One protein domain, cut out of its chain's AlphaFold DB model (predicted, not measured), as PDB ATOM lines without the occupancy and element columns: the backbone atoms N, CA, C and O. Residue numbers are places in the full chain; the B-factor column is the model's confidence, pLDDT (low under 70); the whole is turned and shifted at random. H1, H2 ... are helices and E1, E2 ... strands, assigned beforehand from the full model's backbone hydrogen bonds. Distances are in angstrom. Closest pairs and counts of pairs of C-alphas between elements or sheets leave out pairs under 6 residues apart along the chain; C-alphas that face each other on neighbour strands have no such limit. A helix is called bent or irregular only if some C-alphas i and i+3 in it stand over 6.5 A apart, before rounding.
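Overview. This is residues 14 to 134 of the 193 residues of the protein "IRF-3 domain-containing protein" of Neolamprologus brichardi (UniProt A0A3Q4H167). A strongly twisted sheet of five strands, E4 E3 E5 E6 E9, has the hairpin E1-E2 over its E4-E3 end, a sandwich (two sheets face to face) in which the sheets overlap only in part. The short hairpin E7-E8 sits near the E6-E9 end, H1 lies beside the strands by the end of E3, and a loop, residues 43 to 53, sticks out. The printed part has 121 residues, with one named helix and nine named strands in the order E1 E2 E3 E4 H1 E5 E6 E7 E8 E9; the class is mixed, helices and strands. In the large sheet E4 and E3 are parallel and the other neighbours antiparallel. The whole is compact, with a radius of gyration of the C-alphas of 15.3 A and spans of 41 by 39 by 26 A.

Along the chain. Begin with the large sheet: E4 is residues 58 to 61, E3 34 to 39, 16.9 A long, E5 88 to 92, E6 96 to 101, 16.8 A long, and E9 129 to 133, ending at C-alpha 133 at (278.901, 184.174, 300.968). Find C-alpha 14 at (269.529, 175.944, 309.221); from there E1, residues 14 to 20, runs 19.4 A, and E2, residues 23 to 31, runs 24.6 A. H1, residues 72 to 84, begins at C-alpha 72 at (254.341, 161.680, 285.371) and spans 18.9 A; it is only just irregular, with C-alphas 79 and 82 6.7 A apart. E7 is residues 107 to 109 and E8 120 to 122.

Arrangement. In the sheet, look for N 59 and O 36 at 2.8 A between E4 and E3, N 35 and O 90 at 2.9 A between E3 and E5, N 91 and O 98 at 2.9 A in the hairpin E5-E6, and N 131 and O 97 at 2.8 A between E6 and E9. In the hairpin E1-E2, N 16 and O 28 are 2.8 A apart; its strands stand at 38 degrees to those of the large sheet. The closest C-alphas of E1 and E4 are those of Val 18 and Leu 61, 7.5 A. E2 is apart from E5, E6 and E9. H1 is on the sheet at a height over the sheet of 8.4 A, on a local plane fitted to just 6 C-alphas, and over none of the strands; its closest C-alphas to E3 are those of Met 84 and Tyr 39, 5.2 A. In H1, 6 of 9 O i to N i+4 pairs are within hydrogen-bond range. In the hairpin E7-E8, N 109 and O 120 are 2.9 A apart; the closest C-alphas of E8 and E6 are those of Met 122 and Arg 101, 6.5 A.

Size, cuts and confidence. The two C-alphas farthest apart are those of Pro 46 and Thr 115, 47.3 A. The printed part has no cut. The link E3 to E4 is long, 18 residues. Mean pLDDT of the printed part is 88.5; it is under 70 at residues 42 to 54 and 114 to 117.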
ATOM      1  N   PHE A  14     270.144 176.075 310.534       94.19
ATOM      2  CA  PHE A  14     269.529 175.944 309.221       94.19
ATOM      3  C   PHE A  14     268.021 175.816 309.357       94.19
ATOM      4  O   PHE A  14     267.541 174.896 310.016       94.19
ATOM      5  N   ASP A  15     267.289 176.680 308.664       95.38
ATOM      6  CA  ASP A  15     265.871 176.495 308.380       95.38
ATOM      7  C   ASP A  15     265.728 175.846 307.004       95.38
ATOM      8  O   ASP A  15     266.103 176.415 305.981       95.38
ATOM      9  N   VAL A  16     265.226 174.614 306.986       95.81
ATOM     10  CA  VAL A  16     265.113 173.794 305.780       95.81
ATOM     11  C   VAL A  16     263.649 173.499 305.510       95.81
ATOM     12  O   VAL A  16     262.957 172.924 306.353       95.81
ATOM     13  N   ALA A  17     263.204 173.851 304.309       97.44
ATOM     14  CA  ALA A  17     261.908 173.472 303.769       97.44
ATOM     15  C   ALA A  17     262.098 172.556 302.551       97.44
ATOM     16  O   ALA A  17     262.991 172.773 301.731       97.44
ATOM     17  N   VAL A  18     261.274 171.516 302.450       97.50
ATOM     18  CA  VAL A  18     261.258 170.575 301.325       97.50
ATOM     19  C   VAL A  18     259.934 170.728 300.602       97.50
ATOM     20  O   VAL A  18     258.873 170.656 301.224       97.50
ATOM     21  N   TYR A  19     260.017 170.888 299.285       97.50
ATOM     22  CA  TYR A  19     258.863 170.996 298.405       97.50
ATOM     23  C   TYR A  19     258.860 169.841 297.410       97.50
ATOM     24  O   TYR A  19     259.878 169.570 296.769       97.50
ATOM     25  N   TYR A  20     257.708 169.201 297.243       97.38
ATOM     26  CA  TYR A  20     257.453 168.253 296.164       97.38
ATOM     27  C   TYR A  20     256.374 168.825 295.260       97.38
ATOM     28  O   TYR A  20     255.295 169.167 295.726       97.38
ATOM     29  N   LEU A  21     256.686 168.965 293.969       95.25
ATOM     30  CA  LEU A  21     255.759 169.488 292.955       95.25
ATOM     31  C   LEU A  21     255.109 170.834 293.352       95.25
ATOM     32  O   LEU A  21     253.948 171.085 293.055       95.25
ATOM     33  N   GLY A  22     255.857 171.689 294.059       94.62
ATOM     34  CA  GLY A  22     255.389 172.993 294.549       94.62
ATOM     35  C   GLY A  22     254.673 172.974 295.907       94.62
ATOM     36  O   GLY A  22     254.470 174.037 296.484       94.62
ATOM     37  N   GLN A  23     254.349 171.805 296.465       96.50
ATOM     38  CA  GLN A  23     253.743 171.676 297.793       96.50
ATOM     39  C   GLN A  23     254.823 171.510 298.875       96.50
ATOM     40  O   GLN A  23     255.684 170.639 298.754       96.50
ATOM     41  N   GLU A  24     254.772 172.310 299.948       97.75
ATOM     42  CA  GLU A  24     255.630 172.121 301.130       97.75
ATOM     43  C   GLU A  24     255.243 170.825 301.853       97.75
ATOM     44  O   GLU A  24     254.091 170.649 302.249       97.75
ATOM     45  N   VAL A  25     256.202 169.918 302.028       97.31
ATOM     46  CA  VAL A  25     255.984 168.610 302.676       97.31
ATOM     47  C   VAL A  25     256.749 168.457 303.990       97.31
ATOM     48  O   VAL A  25     256.469 167.555 304.777       97.31
ATOM     49  N   LEU A  26     257.733 169.323 304.237       96.31
ATOM     50  CA  LEU A  26     258.522 169.339 305.463       96.31
ATOM     51  C   LEU A  26     259.084 170.737 305.691       96.31
ATOM     52  O   LEU A  26     259.635 171.333 304.769       96.31
ATOM     53  N   LYS A  27     259.060 171.191 306.944       97.06
ATOM     54  CA  LYS A  27     259.817 172.350 307.415       97.06
ATOM     55  C   LYS A  27     260.459 172.026 308.754       97.06
ATOM     56  O   LYS A  27     259.784 171.540 309.661       97.06
ATOM     57  N   ARG A  28     261.768 172.240 308.876       94.06
ATOM     58  CA  ARG A  28     262.517 172.006 310.116       94.06
ATOM     59  C   ARG A  28     263.624 173.022 310.306       94.06
ATOM     60  O   ARG A  28     264.331 173.348 309.359       94.06
ATOM     61  N   GLN A  29     263.819 173.405 311.559       93.88
ATOM     62  CA  GLN A  29     265.012 174.103 312.004       93.88
ATOM     63  C   GLN A  29     265.984 173.101 312.625       93.88
ATOM     64  O   GLN A  29     265.582 172.240 313.409       93.88
ATOM     65  N   ILE A  30     267.259 173.208 312.273       90.38
ATOM     66  CA  ILE A  30     268.340 172.402 312.834       90.38
ATOM     67  C   ILE A  30     269.404 173.344 313.380       90.38
ATOM     68  O   ILE A  30     269.898 174.210 312.662       90.38
ATOM     69  N   GLN A  31     269.767 173.160 314.646       90.38
ATOM     70  CA  GLN A  31     270.897 173.855 315.252       90.38
ATOM     71  C   GLN A  31     272.206 173.159 314.879       90.38
ATOM     72  O   GLN A  31     272.286 171.928 314.871       90.38
ATOM     73  N   GLY A  32     273.236 173.952 314.606       89.00
ATOM     74  CA  GLY A  32     274.573 173.484 314.278       89.00
ATOM     75  C   GLY A  32     275.086 174.021 312.947       89.00
ATOM     76  O   GLY A  32     274.353 174.567 312.124       89.00
ATOM     77  N   THR A  33     276.382 173.827 312.735       92.69
ATOM     78  CA  THR A  33     277.078 174.246 311.516       92.69
ATOM     79  C   THR A  33     276.890 173.282 310.361       92.69
ATOM     80  O   THR A  33     277.164 173.656 309.230       92.69
ATOM     81  N   ASP A  34     276.413 172.064 310.599       93.44
ATOM     82  CA  ASP A  34     276.348 171.020 309.583       93.44
ATOM     83  C   ASP A  34     274.992 170.328 309.584       93.44
ATOM     84  O   ASP A  34     274.459 169.962 310.631       93.44
ATOM     85  N   VAL A  35     274.457 170.074 308.393       94.88
ATOM     86  CA  VAL A  35     273.234 169.290 308.224       94.88
ATOM     87  C   VAL A  35     273.309 168.446 306.960       94.88
ATOM     88  O   VAL A  35     273.819 168.873 305.926       94.88
ATOM     89  N   ARG A  36     272.792 167.217 307.025       95.62
ATOM     90  CA  ARG A  36     272.636 166.348 305.854       95.62
ATOM     91  C   ARG A  36     271.169 166.145 305.517       95.62
ATOM     92  O   ARG A  36     270.427 165.602 306.327       95.62
ATOM     93  N   ILE A  37     270.790 166.469 304.290       96.44
ATOM     94  CA  ILE A  37     269.461 166.195 303.739       96.44
ATOM     95  C   ILE A  37     269.561 164.909 302.917       96.44
ATOM     96  O   ILE A  37     270.390 164.822 302.012       96.44
ATOM     97  N   THR A  38     268.785 163.884 303.259       95.88
ATOM     98  CA  THR A  38     268.930 162.524 302.708       95.88
ATOM     99  C   THR A  38     267.588 161.808 302.672       95.88
ATOM    100  O   THR A  38     266.763 162.021 303.551       95.88
ATOM    101  N   TYR A  39     267.368 160.947 301.682       94.81
ATOM    102  CA  TYR A  39     266.240 160.020 301.701       94.81
ATOM    103  C   TYR A  39     266.611 158.749 302.469       94.81
ATOM    104  O   TYR A  39     267.643 158.138 302.197       94.81
ATOM    105  N   LEU A  40     265.775 158.352 303.423       88.38
ATOM    106  CA  LEU A  40     265.928 157.092 304.143       88.38
ATOM    107  C   LEU A  40     264.752 156.198 303.749       88.38
ATOM    108  O   LEU A  40     263.629 156.528 304.122       88.38
ATOM    109  N   PRO A  41     264.977 155.100 303.009       74.94
ATOM    110  CA  PRO A  41     263.889 154.197 302.676       74.94
ATOM    111  C   PRO A  41     263.302 153.602 303.957       74.94
ATOM    112  O   PRO A  41     264.036 153.244 304.884       74.94
ATOM    113  N   SER A  42     261.978 153.479 303.992       67.44
ATOM    114  CA  SER A  42     261.259 152.802 305.070       67.44
ATOM    115  C   SER A  42     261.760 151.355 305.197       67.44
ATOM    116  O   SER A  42     261.469 150.511 304.351       67.44
ATOM    117  N   SER A  43     262.572 151.064 306.219       61.53
ATOM    118  CA  SER A  43     263.056 149.705 306.479       61.53
ATOM    119  C   SER A  43     262.054 148.952 307.362       61.53
ATOM    120  O   SER A  43     261.635 149.499 308.380       61.53
ATOM    121  N   PRO A  44     261.703 147.693 307.038       56.41
ATOM    122  CA  PRO A  44     260.907 146.838 307.923       56.41
ATOM    123  C   PRO A  44     261.704 146.334 309.141       56.41
ATOM    124  O   PRO A  44     261.144 145.692 310.025       56.41
ATOM    125  N   ILE A  45     263.015 146.592 309.187       60.53
ATOM    126  CA  ILE A  45     263.910 146.155 310.258       60.53
ATOM    127  C   ILE A  45     264.002 147.290 311.291       60.53
ATOM    128  O   ILE A  45     264.208 148.440 310.892       60.53
ATOM    129  N   PRO A  46     263.883 147.008 312.608       56.97
ATOM    130  CA  PRO A  46     264.102 148.009 313.646       56.97
ATOM    131  C   PRO A  46     265.434 148.725 313.400       56.97
ATOM    132  O   PRO A  46     266.426 148.049 313.108       56.97
ATOM    133  N   PRO A  47     265.498 150.065 313.495       55.47
ATOM    134  CA  PRO A  47     266.739 150.772 313.248       55.47
ATOM    135  C   PRO A  47     267.780 150.279 314.252       55.47
ATOM    136  O   PRO A  47     267.692 150.567 315.447       55.47
ATOM    137  N   THR A  48     268.791 149.547 313.776       55.06
ATOM    138  CA  THR A  48     270.027 149.351 314.536       55.06
ATOM    139  C   THR A  48     270.475 150.742 314.973       55.06
ATOM    140  O   THR A  48     270.470 151.629 314.113       55.06
ATOM    141  N   PRO A  49     270.818 150.992 316.251       53.19
ATOM    142  CA  PRO A  49     271.127 152.333 316.739       53.19
ATOM    143  C   PRO A  49     272.379 152.907 316.050       53.19
ATOM    144  O   PRO A  49     273.490 152.910 316.567       53.19
ATOM    145  N   LEU A  50     272.172 153.452 314.851       51.78
ATOM    146  CA  LEU A  50     273.102 154.232 314.037       51.78
ATOM    147  C   LEU A  50     273.361 155.613 314.656       51.78
ATOM    148  O   LEU A  50     274.227 156.350 314.179       51.78
ATOM    149  N   VAL A  51     272.638 155.937 315.736       48.44
ATOM    150  CA  VAL A  51     272.749 157.156 316.548       48.44
ATOM    151  C   VAL A  51     274.186 157.390 317.030       48.44
ATOM    152  O   VAL A  51     274.590 158.533 317.189       48.44
ATOM    153  N   LEU A  52     275.006 156.342 317.156       47.12
ATOM    154  CA  LEU A  52     276.386 156.469 317.634       47.12
ATOM    155  C   LEU A  52     277.436 156.809 316.550       47.12
ATOM    156  O   LEU A  52     278.600 156.986 316.896       47.12
ATOM    157  N   LYS A  53     277.092 156.904 315.250       51.06
ATOM    158  CA  LYS A  53     278.093 157.131 314.171       51.06
ATOM    159  C   LYS A  53     277.798 158.269 313.187       51.06
ATOM    160  O   LYS A  53     278.606 158.516 312.287       51.06
ATOM    161  N   ALA A  54     276.672 158.972 313.295       57.56
ATOM    162  CA  ALA A  54     276.410 160.104 312.405       57.56
ATOM    163  C   ALA A  54     277.191 161.344 312.874       57.56
ATOM    164  O   ALA A  54     276.889 161.903 313.918       57.56
ATOM    165  N   ARG A  55     278.181 161.792 312.086       70.38
ATOM    166  CA  ARG A  55     278.996 162.980 312.415       70.38
ATOM    167  C   ARG A  55     278.216 164.303 312.442       70.38
ATOM    168  O   ARG A  55     278.718 165.256 313.018       70.38
ATOM    169  N   PHE A  56     277.032 164.361 311.825       79.38
ATOM    170  CA  PHE A  56     276.234 165.583 311.683       79.38
ATOM    171  C   PHE A  56     274.723 165.270 311.738       79.38
ATOM    172  O   PHE A  56     274.335 164.170 311.308       79.38
ATOM    173  N   PRO A  57     273.875 166.214 312.202       88.81
ATOM    174  CA  PRO A  57     272.415 166.138 312.128       88.81
ATOM    175  C   PRO A  57     271.891 165.779 310.732       88.81
ATOM    176  O   PRO A  57     272.461 166.170 309.710       88.81
ATOM    177  N   ARG A  58     270.782 165.033 310.676       90.50
ATOM    178  CA  ARG A  58     270.150 164.601 309.420       90.50
ATOM    179  C   ARG A  58     268.704 165.073 309.334       90.50
ATOM    180  O   ARG A  58     267.961 164.961 310.303       90.50
ATOM    181  N   ILE A  59     268.307 165.513 308.145       93.62
ATOM    182  CA  ILE A  59     266.923 165.781 307.767       93.62
ATOM    183  C   ILE A  59     266.503 164.692 306.772       93.62
ATOM    184  O   ILE A  59     266.999 164.694 305.638       93.62
ATOM    185  N   PRO A  60     265.643 163.741 307.180       94.88
ATOM    186  CA  PRO A  60     265.098 162.759 306.259       94.88
ATOM    187  C   PRO A  60     264.112 163.437 305.300       94.88
ATOM    188  O   PRO A  60     263.209 164.152 305.734       94.88
ATOM    189  N   LEU A  61     264.293 163.213 304.001       96.56
ATOM    190  CA  LEU A  61     263.298 163.526 302.982       96.56
ATOM    191  C   LEU A  61     262.072 162.622 303.211       96.56
ATOM    192  O   LEU A  61     262.265 161.411 303.340       96.56
ATOM    193  N   PRO A  62     260.852 163.182 303.314       94.56
ATOM    194  CA  PRO A  62     259.654 162.398 303.587       94.56
ATOM    195  C   PRO A  62     259.220 161.578 302.367       94.56
ATOM    196  O   PRO A  62     259.583 161.882 301.231       94.56
ATOM    197  N   GLU A  63     258.390 160.565 302.602       94.19
ATOM    198  CA  GLU A  63     257.633 159.923 301.524       94.19
ATOM    199  C   GLU A  63     256.671 160.945 300.877       94.19
ATOM    200  O   GLU A  63     256.137 161.808 301.586       94.19
ATOM    201  N   PRO A  64     256.424 160.885 299.553       94.31
ATOM    202  CA  PRO A  64     255.473 161.776 298.891       94.31
ATOM    203  C   PRO A  64     254.058 161.628 299.484       94.31
ATOM    204  O   PRO A  64     253.527 160.514 299.500       94.31
ATOM    205  N   PRO A  65     253.413 162.708 299.970       94.31
ATOM    206  CA  PRO A  65     252.069 162.613 300.527       94.31
ATOM    207  C   PRO A  65     251.029 162.340 299.437       94.31
ATOM    208  O   PRO A  65     251.151 162.807 298.303       94.31
ATOM    209  N   SER A  66     249.943 161.657 299.803       93.06
ATOM    210  CA  SER A  66     248.835 161.328 298.891       93.06
ATOM    211  C   SER A  66     248.049 162.548 298.390       93.06
ATOM    212  O   SER A  66     247.195 162.403 297.524       93.06
ATOM    213  N   THR A  67     248.307 163.740 298.940       94.19
ATOM    214  CA  THR A  67     247.711 165.008 298.490       94.19
ATOM    215  C   THR A  67     248.356 165.561 297.223       94.19
ATOM    216  O   THR A  67     247.815 166.498 296.641       94.19
ATOM    217  N   LEU A  68     249.519 165.038 296.820       94.88
ATOM    218  CA  LEU A  68     250.197 165.495 295.613       94.88
ATOM    219  C   LEU A  68     249.382 165.149 294.360       94.88
ATOM    220  O   LEU A  68     248.746 164.092 294.309       94.88
ATOM    221  N   PRO A  69     249.424 166.003 293.322       92.75
ATOM    222  CA  PRO A  69     248.752 165.716 292.066       92.75
ATOM    223  C   PRO A  69     249.322 164.441 291.437       92.75
ATOM    224  O   PRO A  69     250.539 164.265 291.334       92.75
ATOM    225  N   ALA A  70     248.431 163.552 291.000       92.00
ATOM    226  CA  ALA A  70     248.822 162.384 290.228       92.00
ATOM    227  C   ALA A  70     249.329 162.822 288.846       92.00
ATOM    228  O   ALA A  70     248.728 163.680 288.202       92.00
ATOM    229  N   GLY A  71     250.420 162.218 288.381       93.75
ATOM    230  CA  GLY A  71     251.001 162.539 287.082       93.75
ATOM    231  C   GLY A  71     252.399 161.951 286.883       93.75
ATOM    232  O   GLY A  71     252.967 161.365 287.814       93.75
ATOM    233  N   PRO A  72     252.973 162.103 285.676       96.50
ATOM    234  CA  PRO A  72     254.341 161.680 285.371       96.50
ATOM    235  C   PRO A  72     255.385 162.257 286.336       96.50
ATOM    236  O   PRO A  72     256.373 161.595 286.649       96.50
ATOM    237  N   GLU A  73     255.160 163.464 286.850       95.75
ATOM    238  CA  GLU A  73     256.050 164.151 287.782       95.75
ATOM    239  C   GLU A  73     256.098 163.450 289.144       95.75
ATOM    240  O   GLU A  73     257.173 163.323 289.736       95.75
ATOM    241  N   LEU A  74     254.961 162.934 289.624       95.88
ATOM    242  CA  LEU A  74     254.905 162.136 290.849       95.88
ATOM    243  C   LEU A  74     255.670 160.813 290.672       95.88
ATOM    244  O   LEU A  74     256.436 160.417 291.550       95.88
ATOM    245  N   GLN A  75     255.549 160.166 289.510       95.75
ATOM    246  CA  GLN A  75     256.320 158.956 289.200       95.75
ATOM    247  C   GLN A  75     257.828 159.237 289.089       95.75
ATOM    248  O   GLN A  75     258.657 158.449 289.559       95.75
ATOM    249  N   ALA A  76     258.202 160.374 288.497       95.75
ATOM    250  CA  ALA A  76     259.586 160.827 288.450       95.75
ATOM    251  C   ALA A  76     260.136 161.094 289.861       95.75
ATOM    252  O   ALA A  76     261.280 160.732 290.141       95.75
ATOM    253  N   LEU A  77     259.323 161.646 290.769       95.44
ATOM    254  CA  LEU A  77     259.686 161.836 292.173       95.44
ATOM    255  C   LEU A  77     259.943 160.497 292.880       95.44
ATOM    256  O   LEU A  77     261.004 160.335 293.483       95.44
ATOM    257  N   PHE A  78     259.039 159.518 292.749       94.50
ATOM    258  CA  PHE A  78     259.247 158.171 293.303       94.50
ATOM    259  C   PHE A  78     260.510 157.503 292.752       94.50
ATOM    260  O   PHE A  78     261.227 156.822 293.482       94.50
ATOM    261  N   THR A  79     260.820 157.744 291.478       95.12
ATOM    262  CA  THR A  79     262.052 157.250 290.854       95.12
ATOM    263  C   THR A  79     263.287 157.966 291.404       95.12
ATOM    264  O   THR A  79     264.321 157.335 291.586       95.12
ATOM    265  N   LEU A  80     263.206 159.270 291.686       95.88
ATOM    266  CA  LEU A  80     264.323 160.096 292.150       95.88
ATOM    267  C   LEU A  80     264.725 159.813 293.602       95.88
ATOM    268  O   LEU A  80     265.922 159.773 293.897       95.88
ATOM    269  N   LEU A  81     263.756 159.662 294.511       95.62
ATOM    270  CA  LEU A  81     264.005 159.607 295.958       95.62
ATOM    271  C   LEU A  81     265.046 158.553 296.378       95.62
ATOM    272  O   LEU A  81     265.977 158.921 297.100       95.62
ATOM    273  N   PRO A  82     265.017 157.300 295.877       95.25
ATOM    274  CA  PRO A  82     266.045 156.306 296.191       95.25
ATOM    275  C   PRO A  82     267.469 156.764 295.848       95.25
ATOM    276  O   PRO A  82     268.422 156.475 296.572       95.25
ATOM    277  N   PHE A  83     267.638 157.563 294.792       96.62
ATOM    278  CA  PHE A  83     268.949 158.085 294.408       96.62
ATOM    279  C   PHE A  83     269.461 159.189 295.348       96.62
ATOM    280  O   PHE A  83     270.619 159.597 295.210       96.62
ATOM    281  N   MET A  84     268.655 159.650 296.314       96.94
ATOM    282  CA  MET A  84     268.986 160.675 297.313       96.94
ATOM    283  C   MET A  84     269.540 160.115 298.635       96.94
ATOM    284  O   MET A  84     269.838 160.891 299.543       96.94
ATOM    285  N   GLU A  85     269.770 158.802 298.744       92.38
ATOM    286  CA  GLU A  85     270.178 158.126 299.991       92.38
ATOM    287  C   GLU A  85     271.452 158.702 300.639       92.38
ATOM    288  O   GLU A  85     271.495 159.001 301.830       92.38
ATOM    289  N   LYS A  86     272.517 158.951 299.868       93.50
ATOM    290  CA  LYS A  86     273.744 159.557 300.435       93.50
ATOM    291  C   LYS A  86     273.604 161.058 300.723       93.50
ATOM    292  O   LYS A  86     274.411 161.614 301.467       93.50
ATOM    293  N   GLY A  87     272.572 161.683 300.164       95.38
ATOM    294  CA  GLY A  87     272.170 163.051 300.447       95.38
ATOM    295  C   GLY A  87     273.099 164.156 299.947       95.38
ATOM    296  O   GLY A  87     274.062 163.943 299.199       95.38
ATOM    297  N   VAL A  88     272.773 165.357 300.414       97.12
ATOM    298  CA  VAL A  88     273.545 166.594 300.275       97.12
ATOM    299  C   VAL A  88     273.882 167.085 301.677       97.12
ATOM    300  O   VAL A  88     273.032 167.054 302.566       97.12
ATOM    301  N   VAL A  89     275.128 167.497 301.887       96.38
ATOM    302  CA  VAL A  89     275.573 168.120 303.138       96.38
ATOM    303  C   VAL A  89     275.660 169.619 302.932       96.38
ATOM    304  O   VAL A  89     276.232 170.057 301.933       96.38
ATOM    305  N   LEU A  90     275.110 170.369 303.880       96.50
ATOM    306  CA  LEU A  90     275.317 171.800 304.024       96.50
ATOM    307  C   LEU A  90     276.210 172.047 305.236       96.50
ATOM    308  O   LEU A  90     275.972 171.459 306.291       96.50
ATOM    309  N   THR A  91     277.200 172.918 305.072       95.44
ATOM    310  CA  THR A  91     278.121 173.322 306.136       95.44
ATOM    311  C   THR A  91     278.222 174.842 306.170       95.44
ATOM    312  O   THR A  91     278.633 175.461 305.189       95.44
ATOM    313  N   SER A  92     277.853 175.448 307.293       95.06
ATOM    314  CA  SER A  92     278.066 176.858 307.595       95.06
ATOM    315  C   SER A  92     279.465 177.042 308.167       95.06
ATOM    316  O   SER A  92     279.885 176.349 309.091       95.06
ATOM    317  N   THR A  93     280.191 177.996 307.604       94.12
ATOM    318  CA  THR A  93     281.517 178.419 308.046       94.12
ATOM    319  C   THR A  93     281.531 179.932 308.248       94.12
ATOM    320  O   THR A  93     280.528 180.625 308.050       94.12
ATOM    321  N   GLN A  94     282.684 180.482 308.632       92.25
ATOM    322  CA  GLN A  94     282.858 181.933 308.728       92.25
ATOM    323  C   GLN A  94     282.678 182.636 307.373       92.25
ATOM    324  O   GLN A  94     282.100 183.718 307.327       92.25
ATOM    325  N   GLN A  95     283.102 181.999 306.276       94.06
ATOM    326  CA  GLN A  95     282.986 182.553 304.925       94.06
ATOM    327  C   GLN A  95     281.549 182.489 304.393       94.06
ATOM    328  O   GLN A  95     281.107 183.380 303.667       94.06
ATOM    329  N   GLY A  96     280.796 181.437 304.724       94.81
ATOM    330  CA  GLY A  96     279.529 181.195 304.048       94.81
ATOM    331  C   GLY A  96     278.931 179.818 304.275       94.81
ATOM    332  O   GLY A  96     279.335 179.102 305.185       94.81
ATOM    333  N   VAL A  97     277.966 179.449 303.435       95.88
ATOM    334  CA  VAL A  97     277.376 178.104 303.422       95.88
ATOM    335  C   VAL A  97     277.891 177.344 302.210       95.88
ATOM    336  O   VAL A  97     277.758 177.804 301.076       95.88
ATOM    337  N   TYR A  98     278.443 176.163 302.457       96.25
ATOM    338  CA  TYR A  98     278.920 175.240 301.438       96.25
ATOM    339  C   TYR A  98     277.957 174.076 301.265       96.25
ATOM    340  O   TYR A  98     277.417 173.564 302.242       96.25
ATOM    341  N   GLY A  99     277.790 173.626 300.025       96.62
ATOM    342  CA  GLY A  99     277.053 172.422 299.673       96.62
ATOM    343  C   GLY A  99     277.974 171.354 299.101       96.62
ATOM    344  O   GLY A  99     278.814 171.645 298.249       96.62
ATOM    345  N   LYS A 100     277.800 170.101 299.529       97.56
ATOM    346  CA  LYS A 100     278.490 168.945 298.945       97.56
ATOM    347  C   LYS A 100     277.523 167.802 298.658       97.56
ATOM    348  O   LYS A 100     276.819 167.320 299.548       97.56
ATOM    349  N   ARG A 101     277.525 167.334 297.409       97.44
ATOM    350  CA  ARG A 101     276.662 166.255 296.912       97.44
ATOM    351  C   ARG A 101     277.336 164.894 297.047       97.44
ATOM    352  O   ARG A 101     278.406 164.660 296.485       97.44
ATOM    353  N   PHE A 102     276.642 163.963 297.698       96.69
ATOM    354  CA  PHE A 102     277.052 162.557 297.811       96.69
ATOM    355  C   PHE A 102     276.052 161.590 297.158       96.69
ATOM    356  O   PHE A 102     276.410 160.457 296.796       96.69
ATOM    357  N   CYS A 103     274.797 162.018 297.004       96.69
ATOM    358  CA  CYS A 103     273.724 161.262 296.367       96.69
ATOM    359  C   CYS A 103     273.992 160.967 294.884       96.69
ATOM    360  O   CYS A 103     274.820 161.609 294.236       96.69
ATOM    361  N   GLN A 104     273.320 159.944 294.357       97.31
ATOM    362  CA  GLN A 104     273.375 159.588 292.937       97.31
ATOM    363  C   GLN A 104     272.484 160.520 292.103       97.31
ATOM    364  O   GLN A 104     272.856 160.881 290.988       97.31
ATOM    365  N   GLY A 105     271.367 160.989 292.673       95.88
ATOM    366  CA  GLY A 105     270.454 161.938 292.037       95.88
ATOM    367  C   GLY A 105     271.175 163.223 291.647       95.88
ATOM    368  O   GLY A 105     272.100 163.655 292.343       95.88
ATOM    369  N   ARG A 106     270.817 163.810 290.501       95.62
ATOM    370  CA  ARG A 106     271.376 165.099 290.068       95.62
ATOM    371  C   ARG A 106     270.870 166.186 291.007       95.62
ATOM    372  O   ARG A 106     269.675 166.257 291.266       95.62
ATOM    373  N   VAL A 107     271.784 167.014 291.502       96.69
ATOM    374  CA  VAL A 107     271.452 168.140 292.374       96.69
ATOM    375  C   VAL A 107     271.818 169.406 291.645       96.69
ATOM    376  O   VAL A 107     272.935 169.541 291.140       96.69
ATOM    377  N   PHE A 108     270.861 170.312 291.621       94.94
ATOM    378  CA  PHE A 108     271.059 171.652 291.140       94.94
ATOM    379  C   PHE A 108     270.778 172.641 292.261       94.94
ATOM    380  O   PHE A 108     270.037 172.325 293.194       94.94
ATOM    381  N   TRP A 109     271.393 173.811 292.186       94.00
ATOM    382  CA  TRP A 109     271.270 174.838 293.203       94.00
ATOM    383  C   TRP A 109     271.254 176.232 292.580       94.00
ATOM    384  O   TRP A 109     271.721 176.453 291.461       94.00
ATOM    385  N   THR A 110     270.705 177.164 293.344       91.00
ATOM    386  CA  THR A 110     270.744 178.606 293.112       91.00
ATOM    387  C   THR A 110     271.055 179.281 294.446       91.00
ATOM    388  O   THR A 110     270.885 178.676 295.510       91.00
ATOM    389  N   GLY A 111     271.569 180.508 294.415       86.69
ATOM    390  CA  GLY A 111     271.957 181.217 295.630       86.69
ATOM    391  C   GLY A 111     271.916 182.729 295.445       86.69
ATOM    392  O   GLY A 111     271.949 183.218 294.322       86.69
ATOM    393  N   PRO A 112     271.880 183.512 296.529       83.19
ATOM    394  CA  PRO A 112     271.646 184.954 296.443       83.19
ATOM    395  C   PRO A 112     272.774 185.721 295.738       83.19
ATOM    396  O   PRO A 112     272.587 186.880 295.385       83.19
ATOM    397  N   HIS A 113     273.950 185.119 295.529       73.56
ATOM    398  CA  HIS A 113     275.080 185.746 294.827       73.56
ATOM    399  C   HIS A 113     275.232 185.312 293.369       73.56
ATOM    400  O   HIS A 113     276.137 185.811 292.705       73.56
ATOM    401  N   THR A 114     274.383 184.422 292.858       69.81
ATOM    402  CA  THR A 114     274.437 184.051 291.444       69.81
ATOM    403  C   THR A 114     273.846 185.192 290.617       69.81
ATOM    404  O   THR A 114     272.672 185.519 290.756       69.81
ATOM    405  N   THR A 115     274.672 185.841 289.797       60.72
ATOM    406  CA  THR A 115     274.280 186.987 288.954       60.72
ATOM    407  C   THR A 115     273.464 186.586 287.725       60.72
ATOM    408  O   THR A 115     272.880 187.452 287.081       60.72
ATOM    409  N   MET A 116     273.389 185.289 287.417       60.25
ATOM    410  CA  MET A 116     272.523 184.732 286.380       60.25
ATOM    411  C   MET A 116     271.444 183.833 287.002       60.25
ATOM    412  O   MET A 116     271.730 183.151 287.990       60.25
ATOM    413  N   PRO A 117     270.231 183.777 286.412       64.06
ATOM    414  CA  PRO A 117     269.142 182.887 286.834       64.06
ATOM    415  C   PRO A 117     269.432 181.398 286.572       64.06
ATOM    416  O   PRO A 117     268.551 180.554 286.734       64.06
ATOM    417  N   ASP A 118     270.652 181.068 286.154       75.56
ATOM    418  CA  ASP A 118     271.021 179.732 285.739       75.56
ATOM    419  C   ASP A 118     271.024 178.748 286.905       75.56
ATOM    420  O   ASP A 118     271.480 179.000 288.026       75.56
ATOM    421  N   LEU A 119     270.504 177.569 286.599       86.75
ATOM    422  CA  LEU A 119     270.436 176.447 287.504       86.75
ATOM    423  C   LEU A 119     271.812 175.757 287.547       86.75
ATOM    424  O   LEU A 119     272.213 175.082 286.599       86.75
ATOM    425  N   HIS A 120     272.547 175.908 288.650       91.12
ATOM    426  CA  HIS A 120     273.925 175.423 288.750       91.12
ATOM    427  C   HIS A 120     273.949 173.946 289.140       91.12
ATOM    428  O   HIS A 120     273.383 173.550 290.158       91.12
ATOM    429  N   LYS A 121     274.635 173.106 288.362       93.69
ATOM    430  CA  LYS A 121     274.780 171.678 288.675       93.69
ATOM    431  C   LYS A 121     275.861 171.463 289.736       93.69
ATOM    432  O   LYS A 121     276.984 171.933 289.591       93.69
ATOM    433  N   MET A 122     275.541 170.702 290.781       95.00
ATOM    434  CA  MET A 122     276.519 170.262 291.777       95.00
ATOM    435  C   MET A 122     277.113 168.909 291.376       95.00
ATOM    436  O   MET A 122     276.404 167.894 291.267       95.00
ATOM    437  N   GLU A 123     278.427 168.874 291.171       96.62
ATOM    438  CA  GLU A 123     279.127 167.632 290.861       96.62
ATOM    439  C   GLU A 123     279.233 166.716 292.083       96.62
ATOM    440  O   GLU A 123     279.209 167.135 293.243       96.62
ATOM    441  N   ARG A 124     279.223 165.409 291.817       97.25
ATOM    442  CA  ARG A 124     279.151 164.386 292.860       97.25
ATOM    443  C   ARG A 124     280.545 164.056 293.378       97.25
ATOM    444  O   ARG A 124     281.422 163.741 292.585       97.25
ATOM    445  N   ASN A 125     280.702 163.996 294.701       90.38
ATOM    446  CA  ASN A 125     281.955 163.637 295.381       90.38
ATOM    447  C   ASN A 125     283.161 164.533 295.030       90.38
ATOM    448  O   ASN A 125     284.298 164.113 295.217       90.38
ATOM    449  N   THR A 126     282.924 165.757 294.562       93.81
ATOM    450  CA  THR A 126     283.960 166.770 294.322       93.81
ATOM    451  C   THR A 126     284.130 167.682 295.543       93.81
ATOM    452  O   THR A 126     283.569 167.424 296.620       93.81
ATOM    453  N   GLU A 127     284.914 168.748 295.394       93.81
ATOM    454  CA  GLU A 127     285.030 169.795 296.407       93.81
ATOM    455  C   GLU A 127     283.674 170.460 296.707       93.81
ATOM    456  O   GLU A 127     282.819 170.542 295.816       93.81
ATOM    457  N   PRO A 128     283.438 170.891 297.965       95.81
ATOM    458  CA  PRO A 128     282.248 171.654 298.320       95.81
ATOM    459  C   PRO A 128     282.133 172.942 297.498       95.81
ATOM    460  O   PRO A 128     283.121 173.635 297.262       95.81
ATOM    461  N   VAL A 129     280.908 173.302 297.122       95.06
ATOM    462  CA  VAL A 129     280.610 174.537 296.385       95.06
ATOM    463  C   VAL A 129     280.065 175.586 297.350       95.06
ATOM    464  O   VAL A 129     279.212 175.268 298.177       95.06
ATOM    465  N   LEU A 130     280.542 176.828 297.248       94.88
ATOM    466  CA  LEU A 130     280.055 177.955 298.046       94.88
ATOM    467  C   LEU A 130     278.683 178.408 297.525       94.88
ATOM    468  O   LEU A 130     278.588 179.003 296.456       94.88
ATOM    469  N   LEU A 131     277.625 178.125 298.286       94.44
ATOM    470  CA  LEU A 131     276.238 178.450 297.927       94.44
ATOM    471  C   LEU A 131     275.848 179.872 298.350       94.44
ATOM    472  O   LEU A 131     275.022 180.529 297.719       94.44
ATOM    473  N   PHE A 132     276.442 180.335 299.449       93.94
ATOM    474  CA  PHE A 132     276.167 181.621 300.075       93.94
ATOM    475  C   PHE A 132     277.452 182.200 300.654       93.94
ATOM    476  O   PHE A 132     278.158 181.475 301.348       93.94
ATOM    477  N   ASN A 133     277.731 183.485 300.434       93.62
ATOM    478  CA  ASN A 133     278.901 184.174 300.968       93.62
ATOM    479  C   ASN A 133     278.453 185.270 301.951       93.62
ATOM    480  O   ASN A 133     277.779 186.229 301.571       93.62
ATOM    481  N   LYS A 134     278.860 185.140 303.219       92.19
ATOM    482  CA  LYS A 134     278.464 186.049 304.306       92.19
ATOM    483  C   LYS A 134     278.964 187.479 304.079       92.19
ATOM    484  O   LYS A 134     278.261 188.421 304.432       92.19
TER     485      LYS A 134